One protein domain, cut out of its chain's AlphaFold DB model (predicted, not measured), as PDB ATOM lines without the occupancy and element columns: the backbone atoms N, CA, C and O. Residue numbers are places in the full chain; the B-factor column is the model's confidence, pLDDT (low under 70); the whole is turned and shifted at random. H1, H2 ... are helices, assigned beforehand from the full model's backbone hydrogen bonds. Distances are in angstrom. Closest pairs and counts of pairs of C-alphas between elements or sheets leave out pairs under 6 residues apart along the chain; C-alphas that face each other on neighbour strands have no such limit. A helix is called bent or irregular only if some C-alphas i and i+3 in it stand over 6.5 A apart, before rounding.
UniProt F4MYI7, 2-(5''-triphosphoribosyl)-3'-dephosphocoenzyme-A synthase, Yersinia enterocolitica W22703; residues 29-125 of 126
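What this domain is: This is residues 29 to 125 of the 126 residues of the protein "2-(5''-triphosphoribosyl)-3'-dephosphocoenzyme-A synthase" of Yersinia enterocolitica W22703 (UniProt F4MYI7). A long bent helix, H2, has H1 folded back beside its first arm, H2a, and H3 beside its second, H2b; short H4 packs on H2a. The 97 printed residues include four named helices, H1 to H4, and no named strand. The class is all helix. The whole is compact, radius of gyration of the C-alphas 14.2 A, spans 42 by 28 by 24 A.

Where its parts are: Find C-alpha 29 at (121.855, 171.448, 190.114), where H1, residues 29 to 40, begins. H2, residues 61 to 84, is one helix by its hydrogen bonds but bent: C-alphas 70 and 73 are 7.0 A apart. Its arms are H2a, 61 to 70, and H2b, 73 to 84. H3, residues 90 to 109, spans 27.4 A. H2b and H3 are irregular: C-alphas 73 and 76 are 6.9 A apart, 96 and 99 7.0 A. H4, residues 119 to 123, ends at (136.011, 180.385, 185.735).

How they stand to each other: Hairpin H1 and H2a touch, closest C-alphas Tyr 32 and Ala 68, 6.7 A. Hairpin H2b and H3 touch, closest C-alphas Trp 74 and Cys 104, 6.5 A. H4 only just touches H2a, with 3 pairs of C-alphas within 8 A, closest Phe 64 and Ala 120, 6.8 A. Every O i to N i+4 pair is within hydrogen-bond range in H1, H2a and H4; 7 of 8 in H2b, 14 of 16 in H3.

The domain as a whole: The printed part has no cut. The link from H1 to H2 is long, 20 residues. Look for pLDDT under 70 at 28 residues, among them 109 to 125.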
ATOM      1  N   ALA A  29     122.196 172.002 191.424       93.75
ATOM      2  CA  ALA A  29     121.855 171.448 190.114       93.75
ATOM      3  C   ALA A  29     121.849 172.516 189.006       93.75
ATOM      4  O   ALA A  29     122.296 172.252 187.889       93.75
ATOM      5  N   LEU A  30     121.372 173.732 189.299       94.19
ATOM      6  CA  LEU A  30     121.441 174.856 188.359       94.19
ATOM      7  C   LEU A  30     122.886 175.272 188.074       94.19
ATOM      8  O   LEU A  30     123.222 175.479 186.913       94.19
ATOM      9  N   ALA A  31     123.741 175.336 189.095       92.31
ATOM     10  CA  ALA A  31     125.160 175.642 188.933       92.31
ATOM     11  C   ALA A  31     125.872 174.586 188.072       92.31
ATOM     12  O   ALA A  31     126.600 174.941 187.151       92.31
ATOM     13  N   TYR A  32     125.586 173.296 188.278       92.12
ATOM     14  CA  TYR A  32     126.107 172.230 187.416       92.12
ATOM     15  C   TYR A  32     125.642 172.388 185.961       92.12
ATOM     16  O   TYR A  32     126.444 172.330 185.030       92.12
ATOM     17  N   ARG A  33     124.349 172.662 185.742       91.88
ATOM     18  CA  ARG A  33     123.825 172.927 184.392       91.88
ATOM     19  C   ARG A  33     124.461 174.160 183.759       91.88
ATOM     20  O   ARG A  33     124.683 174.149 182.552       91.88
ATOM     21  N   ALA A  34     124.752 175.192 184.548       88.81
ATOM     22  CA  ALA A  34     125.457 176.374 184.081       88.81
ATOM     23  C   ALA A  34     126.875 176.016 183.621       88.81
ATOM     24  O   ALA A  34     127.215 176.389 182.508       88.81
ATOM     25  N   MET A  35     127.638 175.208 184.374       87.25
ATOM     26  CA  MET A  35     128.962 174.715 183.940       87.25
ATOM     27  C   MET A  35     128.899 174.032 182.573       87.25
ATOM     28  O   MET A  35     129.690 174.329 181.679       87.25
ATOM     29  N   LEU A  36     127.938 173.119 182.398       88.56
ATOM     30  CA  LEU A  36     127.773 172.396 181.140       88.56
ATOM     31  C   LEU A  36     127.336 173.318 180.002       88.56
ATOM     32  O   LEU A  36     127.842 173.195 178.890       88.56
ATOM     33  N   ALA A  37     126.402 174.233 180.256       85.44
ATOM     34  CA  ALA A  37     125.976 175.203 179.255       85.44
ATOM     35  C   ALA A  37     127.153 176.084 178.830       85.44
ATOM     36  O   ALA A  37     127.376 176.284 177.643       85.44
ATOM     37  N   GLU A  38     127.939 176.549 179.795       82.44
ATOM     38  CA  GLU A  38     129.059 177.441 179.573       82.44
ATOM     39  C   GLU A  38     130.124 176.802 178.679       82.44
ATOM     40  O   GLU A  38     130.547 177.431 177.714       82.44
ATOM     41  N   VAL A  39     130.554 175.566 178.951       81.12
ATOM     42  CA  VAL A  39     131.588 174.899 178.133       81.12
ATOM     43  C   VAL A  39     131.096 174.525 176.730       81.12
ATOM     44  O   VAL A  39     131.887 174.413 175.801       81.12
ATOM     45  N   ASN A  40     129.783 174.369 176.550       83.94
ATOM     46  CA  ASN A  40     129.194 174.075 175.244       83.94
ATOM     47  C   ASN A  40     128.948 175.322 174.381       83.94
ATOM     48  O   ASN A  40     128.609 175.184 173.206       83.94
ATOM     49  N   LEU A  41     129.103 176.532 174.925       80.12
ATOM     50  CA  LEU A  41     128.977 177.765 174.149       80.12
ATOM     51  C   LEU A  41     130.237 178.019 173.317       80.12
ATOM     52  O   LEU A  41     131.345 178.054 173.846       80.12
ATOM     53  N   THR A  42     130.037 178.286 172.028       72.44
ATOM     54  CA  THR A  42     131.084 178.628 171.056       72.44
ATOM     55  C   THR A  42     130.696 179.907 170.304       72.44
ATOM     56  O   THR A  42     129.515 180.084 169.993       72.44
ATOM     57  N   PRO A  43     131.658 180.782 169.950       73.75
ATOM     58  CA  PRO A  43     133.097 180.663 170.210       73.75
ATOM     59  C   PRO A  43     133.499 181.196 171.589       73.75
ATOM     60  O   PRO A  43     132.994 182.233 172.022       73.75
ATOM     61  N   LYS A  44     134.477 180.548 172.236       66.38
ATOM     62  CA  LYS A  44     135.200 181.145 173.370       66.38
ATOM     63  C   LYS A  44     136.673 181.380 173.029       66.38
ATOM     64  O   LYS A  44     137.487 180.463 173.133       66.38
ATOM     65  N   PRO A  45     137.055 182.609 172.635       67.56
ATOM     66  CA  PRO A  45     138.437 182.919 172.283       67.56
ATOM     67  C   PRO A  45     139.398 182.610 173.439       67.56
ATOM     68  O   PRO A  45     139.313 183.217 174.503       67.56
ATOM     69  N   GLY A  46     140.322 181.671 173.223       64.75
ATOM     70  CA  GLY A  46     141.368 181.320 174.188       64.75
ATOM     71  C   GLY A  46     140.961 180.341 175.295       64.75
ATOM     72  O   GLY A  46     141.836 179.929 176.052       64.75
ATOM     73  N   LEU A  47     139.699 179.909 175.358       70.44
ATOM     74  CA  LEU A  47     139.191 178.965 176.360       70.44
ATOM     75  C   LEU A  47     138.675 177.693 175.688       70.44
ATOM     76  O   LEU A  47     138.405 177.679 174.491       70.44
ATOM     77  N   VAL A  48     138.521 176.628 176.473       68.50
ATOM     78  CA  VAL A  48     137.918 175.378 175.999       68.50
ATOM     79  C   VAL A  48     136.444 175.613 175.651       68.50
ATOM     80  O   VAL A  48     135.689 176.147 176.468       68.50
ATOM     81  N   ASP A  49     136.043 175.195 174.453       73.69
ATOM     82  CA  ASP A  49     134.658 175.201 173.983       73.69
ATOM     83  C   ASP A  49     134.290 173.898 173.250       73.69
ATOM     84  O   ASP A  49     135.056 172.928 173.258       73.69
ATOM     85  N   CYS A  50     133.100 173.835 172.634       70.56
ATOM     86  CA  CYS A  50     132.649 172.612 171.962       70.56
ATOM     87  C   CYS A  50     133.391 172.295 170.650       70.56
ATOM     88  O   CYS A  50     133.230 171.197 170.118       70.56
ATOM     89  N   VAL A  51     134.204 173.221 170.135       65.44
ATOM     90  CA  VAL A  51     134.885 173.099 168.838       65.44
ATOM     91  C   VAL A  51     136.406 173.014 168.992       65.44
ATOM     92  O   VAL A  51     137.063 172.405 168.149       65.44
ATOM     93  N   ASN A  52     136.992 173.589 170.046       66.38
ATOM     94  CA  ASN A  52     138.436 173.566 170.276       66.38
ATOM     95  C   ASN A  52     138.820 173.741 171.759       66.38
ATOM     96  O   ASN A  52     138.058 174.256 172.570       66.38
ATOM     97  N   CYS A  53     140.049 173.357 172.110       65.75
ATOM     98  CA  CYS A  53     140.585 173.530 173.467       65.75
ATOM     99  C   CYS A  53     141.065 174.969 173.769       65.75
ATOM    100  O   CYS A  53     141.642 175.224 174.825       65.75
ATOM    101  N   GLY A  54     140.871 175.930 172.865       71.19
ATOM    102  CA  GLY A  54     141.385 177.287 173.015       71.19
ATOM    103  C   GLY A  54     142.912 177.313 173.085       71.19
ATOM    104  O   GLY A  54     143.599 176.632 172.325       71.19
ATOM    105  N   ALA A  55     143.453 178.098 174.021       73.62
ATOM    106  CA  ALA A  55     144.891 178.148 174.294       73.62
ATOM    107  C   ALA A  55     145.370 177.016 175.228       73.62
ATOM    108  O   ALA A  55     146.557 176.955 175.560       73.62
ATOM    109  N   HIS A  56     144.469 176.139 175.681       66.94
ATOM    110  CA  HIS A  56     144.801 175.095 176.640       66.94
ATOM    111  C   HIS A  56     145.461 173.893 175.964       66.94
ATOM    112  O   HIS A  56     144.938 173.316 175.013       66.94
ATOM    113  N   GLN A  57     146.602 173.485 176.518       65.69
ATOM    114  CA  GLN A  57     147.219 172.178 176.257       65.69
ATOM    115  C   GLN A  57     146.954 171.192 177.407       65.69
ATOM    116  O   GLN A  57     147.242 170.007 177.290       65.69
ATOM    117  N   ASP A  58     146.422 171.694 178.527       63.75
ATOM    118  CA  ASP A  58     146.242 170.992 179.797       63.75
ATOM    119  C   ASP A  58     144.802 170.513 180.047       63.75
ATOM    120  O   ASP A  58     144.547 169.896 181.084       63.75
ATOM    121  N   MET A  59     143.864 170.794 179.132       68.94
ATOM    122  CA  MET A  59     142.442 170.500 179.320       68.94
ATOM    123  C   MET A  59     141.686 170.370 177.990       68.94
ATOM    124  O   MET A  59     141.795 171.227 177.114       68.94
ATOM    125  N   THR A  60     140.880 169.315 177.868       78.38
ATOM    126  CA  THR A  60     139.913 169.101 176.781       78.38
ATOM    127  C   THR A  60     138.473 169.344 177.249       78.38
ATOM    128  O   THR A  60     138.193 169.426 178.447       78.38
ATOM    129  N   LEU A  61     137.521 169.401 176.309       80.00
ATOM    130  CA  LEU A  61     136.085 169.440 176.623       80.00
ATOM    131  C   LEU A  61     135.656 168.263 177.520       80.00
ATOM    132  O   LEU A  61     134.851 168.425 178.436       80.00
ATOM    133  N   GLN A  62     136.223 167.079 177.287       81.69
ATOM    134  CA  GLN A  62     135.926 165.890 178.078       81.69
ATOM    135  C   GLN A  62     136.480 165.998 179.506       81.69
ATOM    136  O   GLN A  62     135.794 165.627 180.461       81.69
ATOM    137  N   ASP A  63     137.673 166.572 179.672       77.56
ATOM    138  CA  ASP A  63     138.251 166.839 180.996       77.56
ATOM    139  C   ASP A  63     137.412 167.852 181.782       77.56
ATOM    140  O   ASP A  63     137.251 167.725 183.002       77.56
ATOM    141  N   PHE A  64     136.807 168.820 181.086       81.88
ATOM    142  CA  PHE A  64     135.866 169.751 181.698       81.88
ATOM    143  C   PHE A  64     134.618 169.027 182.218       81.88
ATOM    144  O   PHE A  64     134.230 169.245 183.364       81.88
ATOM    145  N   TYR A  65     134.012 168.128 181.433       84.69
ATOM    146  CA  TYR A  65     132.865 167.335 181.903       84.69
ATOM    147  C   TYR A  65     133.213 166.476 183.113       84.69
ATOM    148  O   TYR A  65     132.478 166.467 184.099       84.69
ATOM    149  N   HIS A  66     134.369 165.814 183.086       82.94
ATOM    150  CA  HIS A  66     134.836 165.037 184.229       82.94
ATOM    151  C   HIS A  66     135.048 165.902 185.477       82.94
ATOM    152  O   HIS A  66     134.739 165.456 186.585       82.94
ATOM    153  N   SER A  67     135.520 167.136 185.304       80.12
ATOM    154  CA  SER A  67     135.654 168.103 186.395       80.12
ATOM    155  C   SER A  67     134.286 168.564 186.909       80.12
ATOM    156  O   SER A  67     134.060 168.566 188.117       80.12
ATOM    157  N   ALA A  68     133.341 168.873 186.017       86.81
ATOM    158  CA  ALA A  68     131.979 169.255 186.385       86.81
ATOM    159  C   ALA A  68     131.274 168.151 187.188       86.81
ATOM    160  O   ALA A  68     130.680 168.436 188.226       86.81
ATOM    161  N   ASP A  69     131.401 166.890 186.770       87.56
ATOM    162  CA  ASP A  69     130.839 165.737 187.485       87.56
ATOM    163  C   ASP A  69     131.473 165.543 188.867       87.56
ATOM    164  O   ASP A  69     130.792 165.188 189.831       87.56
ATOM    165  N   ALA A  70     132.783 165.774 188.979       85.56
ATOM    166  CA  ALA A  70     133.492 165.667 190.246       85.56
ATOM    167  C   ALA A  70     133.115 166.797 191.223       85.56
ATOM    168  O   ALA A  70     133.045 166.558 192.431       85.56
ATOM    169  N   ILE A  71     132.823 167.994 190.707       88.50
ATOM    170  CA  ILE A  71     132.414 169.177 191.481       88.50
ATOM    171  C   ILE A  71     130.923 169.135 191.848       88.50
ATOM    172  O   ILE A  71     130.557 169.595 192.930       88.50
ATOM    173  N   ALA A  72     130.061 168.550 191.011       91.31
ATOM    174  CA  ALA A  72     128.609 168.499 191.198       91.31
ATOM    175  C   ALA A  72     128.133 168.169 192.634       91.31
ATOM    176  O   ALA A  72     127.315 168.924 193.166       91.31
ATOM    177  N   PRO A  73     128.641 167.121 193.321       92.00
ATOM    178  CA  PRO A  73     128.209 166.803 194.687       92.00
ATOM    179  C   PRO A  73     128.637 167.839 195.743       92.00
ATOM    180  O   PRO A  73     128.123 167.820 196.862       92.00
ATOM    181  N   TRP A  74     129.569 168.738 195.418       91.81
ATOM    182  CA  TRP A  74     130.061 169.786 196.314       91.81
ATOM    183  C   TRP A  74     129.300 171.105 196.175       91.81
ATOM    184  O   TRP A  74     129.288 171.884 197.126       91.81
ATOM    185  N   LEU A  75     128.628 171.351 195.045       92.31
ATOM    186  CA  LEU A  75     127.917 172.611 194.788       92.31
ATOM    187  C   LEU A  75     126.867 172.952 195.864       92.31
ATOM    188  O   LEU A  75     126.899 174.082 196.355       92.31
ATOM    189  N   PRO A  76     126.006 172.016 196.325       93.62
ATOM    190  CA  PRO A  76     125.081 172.306 197.423       93.62
ATOM    191  C   PRO A  76     125.805 172.717 198.710       93.62
ATOM    192  O   PRO A  76     125.394 173.659 199.376       93.62
ATOM    193  N   ARG A  77     126.943 172.081 199.018       91.88
ATOM    194  CA  ARG A  77     127.737 172.389 200.219       91.88
ATOM    195  C   ARG A  77     128.336 173.791 200.157       91.88
ATOM    196  O   ARG A  77     128.391 174.476 201.174       91.88
ATOM    197  N   PHE A  78     128.784 174.229 198.978       92.06
ATOM    198  CA  PHE A  78     129.263 175.600 198.786       92.06
ATOM    199  C   PHE A  78     128.147 176.622 199.004       92.06
ATOM    200  O   PHE A  78     128.385 177.650 199.637       92.06
ATOM    201  N   ILE A  79     126.934 176.323 198.537       91.50
ATOM    202  CA  ILE A  79     125.759 177.179 198.729       91.50
ATOM    203  C   ILE A  79     125.398 177.273 200.216       91.50
ATOM    204  O   ILE A  79     125.288 178.377 200.745       91.50
ATOM    205  N   GLU A  80     125.310 176.141 200.918       92.00
ATOM    206  CA  GLU A  80     125.044 176.096 202.364       92.00
ATOM    207  C   GLU A  80     126.082 176.891 203.160       92.00
ATOM    208  O   GLU A  80     125.733 177.686 204.037       92.00
ATOM    209  N   GLN A  81     127.363 176.712 202.833       90.69
ATOM    210  CA  GLN A  81     128.462 177.427 203.471       90.69
ATOM    211  C   GLN A  81     128.370 178.935 203.190       90.69
ATOM    212  O   GLN A  81     128.496 179.739 204.111       90.69
ATOM    213  N   GLY A  82     128.088 179.329 201.946       89.44
ATOM    214  CA  GLY A  82     127.892 180.728 201.567       89.44
ATOM    215  C   GLY A  82     126.734 181.388 202.319       89.44
ATOM    216  O   GLY A  82     126.878 182.504 202.808       89.44
ATOM    217  N   ILE A  83     125.618 180.679 202.501       90.44
ATOM    218  CA  ILE A  83     124.473 181.168 203.283       90.44
ATOM    219  C   ILE A  83     124.845 181.299 204.760       90.44
ATOM    220  O   ILE A  83     124.605 182.343 205.373       90.44
ATOM    221  N   ARG A  84     125.472 180.264 205.334       89.94
ATOM    222  CA  ARG A  84     125.862 180.222 206.749       89.94
ATOM    223  C   ARG A  84     126.832 181.343 207.117       89.94
ATOM    224  O   ARG A  84     126.726 181.921 208.199       89.94
ATOM    225  N   TYR A  85     127.761 181.654 206.220       89.12
ATOM    226  CA  TYR A  85     128.798 182.662 206.423       89.12
ATOM    227  C   TYR A  85     128.553 183.951 205.626       89.12
ATOM    228  O   TYR A  85     129.470 184.752 205.478       89.12
ATOM    229  N   SER A  86     127.315 184.200 205.184       89.38
ATOM    230  CA  SER A  86     126.909 185.394 204.413       89.38
ATOM    231  C   SER A  86     127.192 186.734 205.105       89.38
ATOM    232  O   SER A  86     127.287 187.767 204.449       89.38
ATOM    233  N   HIS A  87     127.351 186.725 206.429       90.38
ATOM    234  CA  HIS A  87     127.706 187.898 207.227       90.38
ATOM    235  C   HIS A  87     129.209 188.233 207.184       90.38
ATOM    236  O   HIS A  87     129.607 189.317 207.606       90.38
ATOM    237  N   LEU A  88     130.056 187.312 206.710       89.69
ATOM    238  CA  LEU A  88     131.490 187.534 206.540       89.69
ATOM    239  C   LEU A  88     131.774 188.200 205.192       89.69
ATOM    240  O   LEU A  88     131.099 187.946 204.200       89.69
ATOM    241  N   GLN A  89     132.825 189.017 205.141       89.25
ATOM    242  CA  GLN A  89     133.245 189.710 203.923       89.25
ATOM    243  C   GLN A  89     134.720 189.453 203.603       89.25
ATOM    244  O   GLN A  89     135.523 189.120 204.482       89.25
ATOM    245  N   GLY A  90     135.072 189.610 202.324       88.69
ATOM    246  CA  GLY A  90     136.446 189.542 201.829       88.69
ATOM    247  C   GLY A  90     137.186 188.281 202.277       88.69
ATOM    248  O   GLY A  90     136.701 187.157 202.136       88.69
ATOM    249  N   GLN A  91     138.373 188.469 202.858       87.56
ATOM    250  CA  GLN A  91     139.250 187.365 203.245       87.56
ATOM    251  C   GLN A  91     138.625 186.423 204.284       87.56
ATOM    252  O   GLN A  91     138.926 185.230 204.276       87.56
ATOM    253  N   ALA A  92     137.752 186.925 205.162       87.44
ATOM    254  CA  ALA A  92     137.093 186.100 206.172       87.44
ATOM    255  C   ALA A  92     136.108 185.108 205.532       87.44
ATOM    256  O   ALA A  92     136.125 183.923 205.873       87.44
ATOM    257  N   ALA A  93     135.328 185.560 204.545       86.50
ATOM    258  CA  ALA A  93     134.449 184.689 203.767       86.50
ATOM    259  C   ALA A  93     135.263 183.631 203.001       86.50
ATOM    260  O   ALA A  93     134.983 182.436 203.107       86.50
ATOM    261  N   LEU A  94     136.344 184.040 202.327       85.69
ATOM    262  CA  LEU A  94     137.229 183.116 201.601       85.69
ATOM    263  C   LEU A  94     137.888 182.080 202.523       85.69
ATOM    264  O   LEU A  94     137.963 180.900 202.182       85.69
ATOM    265  N   ASN A  95     138.332 182.490 203.713       88.94
ATOM    266  CA  ASN A  95     138.907 181.578 204.701       88.94
ATOM    267  C   ASN A  95     137.882 180.543 205.188       88.94
ATOM    268  O   ASN A  95     138.266 179.406 205.451       88.94
ATOM    269  N   SER A  96     136.596 180.905 205.266       87.94
ATOM    270  CA  SER A  96     135.524 179.970 205.636       87.94
ATOM    271  C   SER A  96     135.223 178.931 204.544       87.94
ATOM    272  O   SER A  96     134.824 177.811 204.858       87.94
ATOM    273  N   LEU A  97     135.446 179.274 203.271       87.44
ATOM    274  CA  LEU A  97     135.208 178.396 202.117       87.44
ATOM    275  C   LEU A  97     136.424 177.525 201.773       87.44
ATOM    276  O   LEU A  97     136.263 176.428 201.240       87.44
ATOM    277  N   ARG A  98     137.643 177.979 202.096       87.69
ATOM    278  CA  ARG A  98     138.901 177.311 201.719       87.69
ATOM    279  C   ARG A  98     138.969 175.826 202.113       87.69
ATOM    280  O   ARG A  98     139.348 175.037 201.250       87.69
ATOM    281  N   PRO A  99     138.595 175.393 203.333       89.56
ATOM    282  CA  PRO A  99     138.635 173.970 203.684       89.56
ATOM    283  C   PRO A  99     137.706 173.116 202.815       89.56
ATOM    284  O   PRO A  99     138.068 172.008 202.424       89.56
ATOM    285  N   LEU A 100     136.526 173.646 202.471       88.44
ATOM    286  CA  LEU A 100     135.579 172.984 201.578       88.44
ATOM    287  C   LEU A 100     136.130 172.905 200.145       88.44
ATOM    288  O   LEU A 100     136.035 171.856 199.511       88.44
ATOM    289  N   GLY A 101     136.780 173.978 199.684       85.75
ATOM    290  CA  GLY A 101     137.533 174.022 198.427       85.75
ATOM    291  C   GLY A 101     138.598 172.932 198.332       85.75
ATOM    292  O   GLY A 101     138.586 172.154 197.386       85.75
ATOM    293  N   LEU A 102     139.454 172.811 199.350       85.50
ATOM    294  CA  LEU A 102     140.520 171.802 199.402       85.50
ATOM    295  C   LEU A 102     139.976 170.364 199.442       85.50
ATOM    296  O   LEU A 102     140.572 169.440 198.884       85.50
ATOM    297  N   ALA A 103     138.832 170.148 200.094       85.62
ATOM    298  CA  ALA A 103     138.182 168.841 200.103       85.62
ATOM    299  C   ALA A 103     137.617 168.481 198.717       85.62
ATOM    300  O   ALA A 103     137.805 167.354 198.249       85.62
ATOM    301  N   CYS A 104     136.982 169.447 198.045       85.69
ATOM    302  CA  CYS A 104     136.502 169.307 196.672       85.69
ATOM    303  C   CYS A 104     137.661 169.026 195.704       85.69
ATOM    304  O   CYS A 104     137.605 168.066 194.938       85.69
ATOM    305  N   GLU A 105     138.738 169.806 195.800       80.25
ATOM    306  CA  GLU A 105     139.997 169.628 195.071       80.25
ATOM    307  C   GLU A 105     140.510 168.193 195.169       80.25
ATOM    308  O   GLU A 105     140.665 167.492 194.168       80.25
ATOM    309  N   THR A 106     140.711 167.735 196.404       80.12
ATOM    310  CA  THR A 106     141.252 166.408 196.696       80.12
ATOM    311  C   THR A 106     140.356 165.306 196.130       80.12
ATOM    312  O   THR A 106     140.850 164.290 195.639       80.12
ATOM    313  N   ALA A 107     139.033 165.487 196.178       77.12
ATOM    314  CA  ALA A 107     138.086 164.529 195.620       77.12
ATOM    315  C   ALA A 107     138.140 164.470 194.086       77.12
ATOM    316  O   ALA A 107     138.020 163.381 193.521       77.12
ATOM    317  N   CYS A 108     138.374 165.600 193.419       71.38
ATOM    318  CA  CYS A 108     138.523 165.647 191.967       71.38
ATOM    319  C   CYS A 108     139.840 164.994 191.505       71.38
ATOM    320  O   CYS A 108     139.831 164.219 190.552       71.38
ATOM    321  N   PHE A 109     140.949 165.215 192.226       64.56
ATOM    322  CA  PHE A 109     142.263 164.625 191.918       64.56
ATOM    323  C   PHE A 109     142.340 163.101 192.095       64.56
ATOM    324  O   PHE A 109     143.238 162.462 191.553       64.56
ATOM    325  N   ARG A 110     141.407 162.481 192.830       59.75
ATOM    326  CA  ARG A 110     141.355 161.013 192.967       59.75
ATOM    327  C   ARG A 110     140.848 160.297 191.711       59.75
ATOM    328  O   ARG A 110     140.916 159.069 191.664       59.75
ATOM    329  N   ARG A 111     140.338 161.015 190.703       56.38
ATOM    330  CA  ARG A 111     139.952 160.408 189.421       56.38
ATOM    331  C   ARG A 111     141.184 160.260 188.510       56.38
ATOM    332  O   ARG A 111     141.862 161.257 188.288       56.38
ATOM    333  N   PRO A 112     141.452 159.073 187.923       45.66
ATOM    334  CA  PRO A 112     142.711 158.768 187.218       45.66
ATOM    335  C   PRO A 112     143.046 159.594 185.960       45.66
ATOM    336  O   PRO A 112     144.032 159.283 185.304       45.66
ATOM    337  N   MET A 113     142.239 160.590 185.579       46.03
ATOM    338  CA  MET A 113     142.337 161.278 184.281       46.03
ATOM    339  C   MET A 113     142.293 162.815 184.356       46.03
ATOM    340  O   MET A 113     142.238 163.456 183.317       46.03
ATOM    341  N   ALA A 114     142.299 163.443 185.536       45.59
ATOM    342  CA  ALA A 114     142.188 164.903 185.614       45.59
ATOM    343  C   ALA A 114     143.562 165.570 185.774       45.59
ATOM    344  O   ALA A 114     144.081 165.686 186.884       45.59
ATOM    345  N   SER A 115     144.133 166.053 184.669       48.03
ATOM    346  CA  SER A 115     145.383 166.824 184.674       48.03
ATOM    347  C   SER A 115     145.253 168.183 185.379       48.03
ATOM    348  O   SER A 115     146.262 168.683 185.857       48.03
ATOM    349  N   THR A 116     144.057 168.788 185.494       51.47
ATOM    350  CA  THR A 116     143.842 170.050 186.247       51.47
ATOM    351  C   THR A 116     142.370 170.264 186.693       51.47
ATOM    352  O   THR A 116     141.587 170.916 186.010       51.47
ATOM    353  N   PRO A 117     141.943 169.783 187.873       47.41
ATOM    354  CA  PRO A 117     140.520 169.741 188.238       47.41
ATOM    355  C   PRO A 117     139.848 171.071 188.659       47.41
ATOM    356  O   PRO A 117     138.634 171.090 188.834       47.41
ATOM    357  N   ILE A 118     140.577 172.183 188.861       48.31
ATOM    358  CA  ILE A 118     140.025 173.392 189.539       48.31
ATOM    359  C   ILE A 118     140.085 174.678 188.723       48.31
ATOM    360  O   ILE A 118     139.391 175.641 189.052       48.31
ATOM    361  N   LYS A 119     140.833 174.718 187.616       46.78
ATOM    362  CA  LYS A 119     140.807 175.907 186.749       46.78
ATOM    363  C   LYS A 119     139.406 176.161 186.173       46.78
ATOM    364  O   LYS A 119     139.018 177.315 186.044       46.78
ATOM    365  N   ALA A 120     138.616 175.107 185.942       41.38
ATOM    366  CA  ALA A 120     137.217 175.225 185.526       41.38
ATOM    367  C   ALA A 120     136.314 175.869 186.601       41.38
ATOM    368  O   ALA A 120     135.436 176.657 186.268       41.38
ATOM    369  N   ALA A 121     136.541 175.593 187.892       43.75
ATOM    370  CA  ALA A 121     135.767 176.203 188.981       43.75
ATOM    371  C   ALA A 121     136.139 177.677 189.214       43.75
ATOM    372  O   ALA A 121     135.267 178.477 189.551       43.75
ATOM    373  N   PHE A 122     137.406 178.048 188.988       46.72
ATOM    374  CA  PHE A 122     137.833 179.453 188.997       46.72
ATOM    375  C   PHE A 122     137.108 180.288 187.937       46.72
ATOM    376  O   PHE A 122     136.869 181.464 188.175       46.72
ATOM    377  N   PHE A 123     136.706 179.684 186.816       44.88
ATOM    378  CA  PHE A 123     136.011 180.385 185.735       44.88
ATOM    379  C   PHE A 123     134.555 180.764 186.078       44.88
ATOM    380  O   PHE A 123     134.014 181.714 185.529       44.88
ATOM    381  N   LEU A 124     133.924 180.076 187.039       35.69
ATOM    382  CA  LEU A 124     132.571 180.402 187.517       35.69
ATOM    383  C   LEU A 124     132.533 181.518 188.579       35.69
ATOM    384  O   LEU A 124     131.452 182.013 188.897       35.69
ATOM    385  N   TRP A 125     133.678 181.866 189.172       32.50
ATOM    386  CA  TRP A 125     133.774 182.765 190.332       32.50
ATOM    387  C   TRP A 125     134.841 183.863 190.163       32.50
ATOM    388  O   TRP A 125     135.210 184.506 191.150       32.50
TER     389      TRP A 125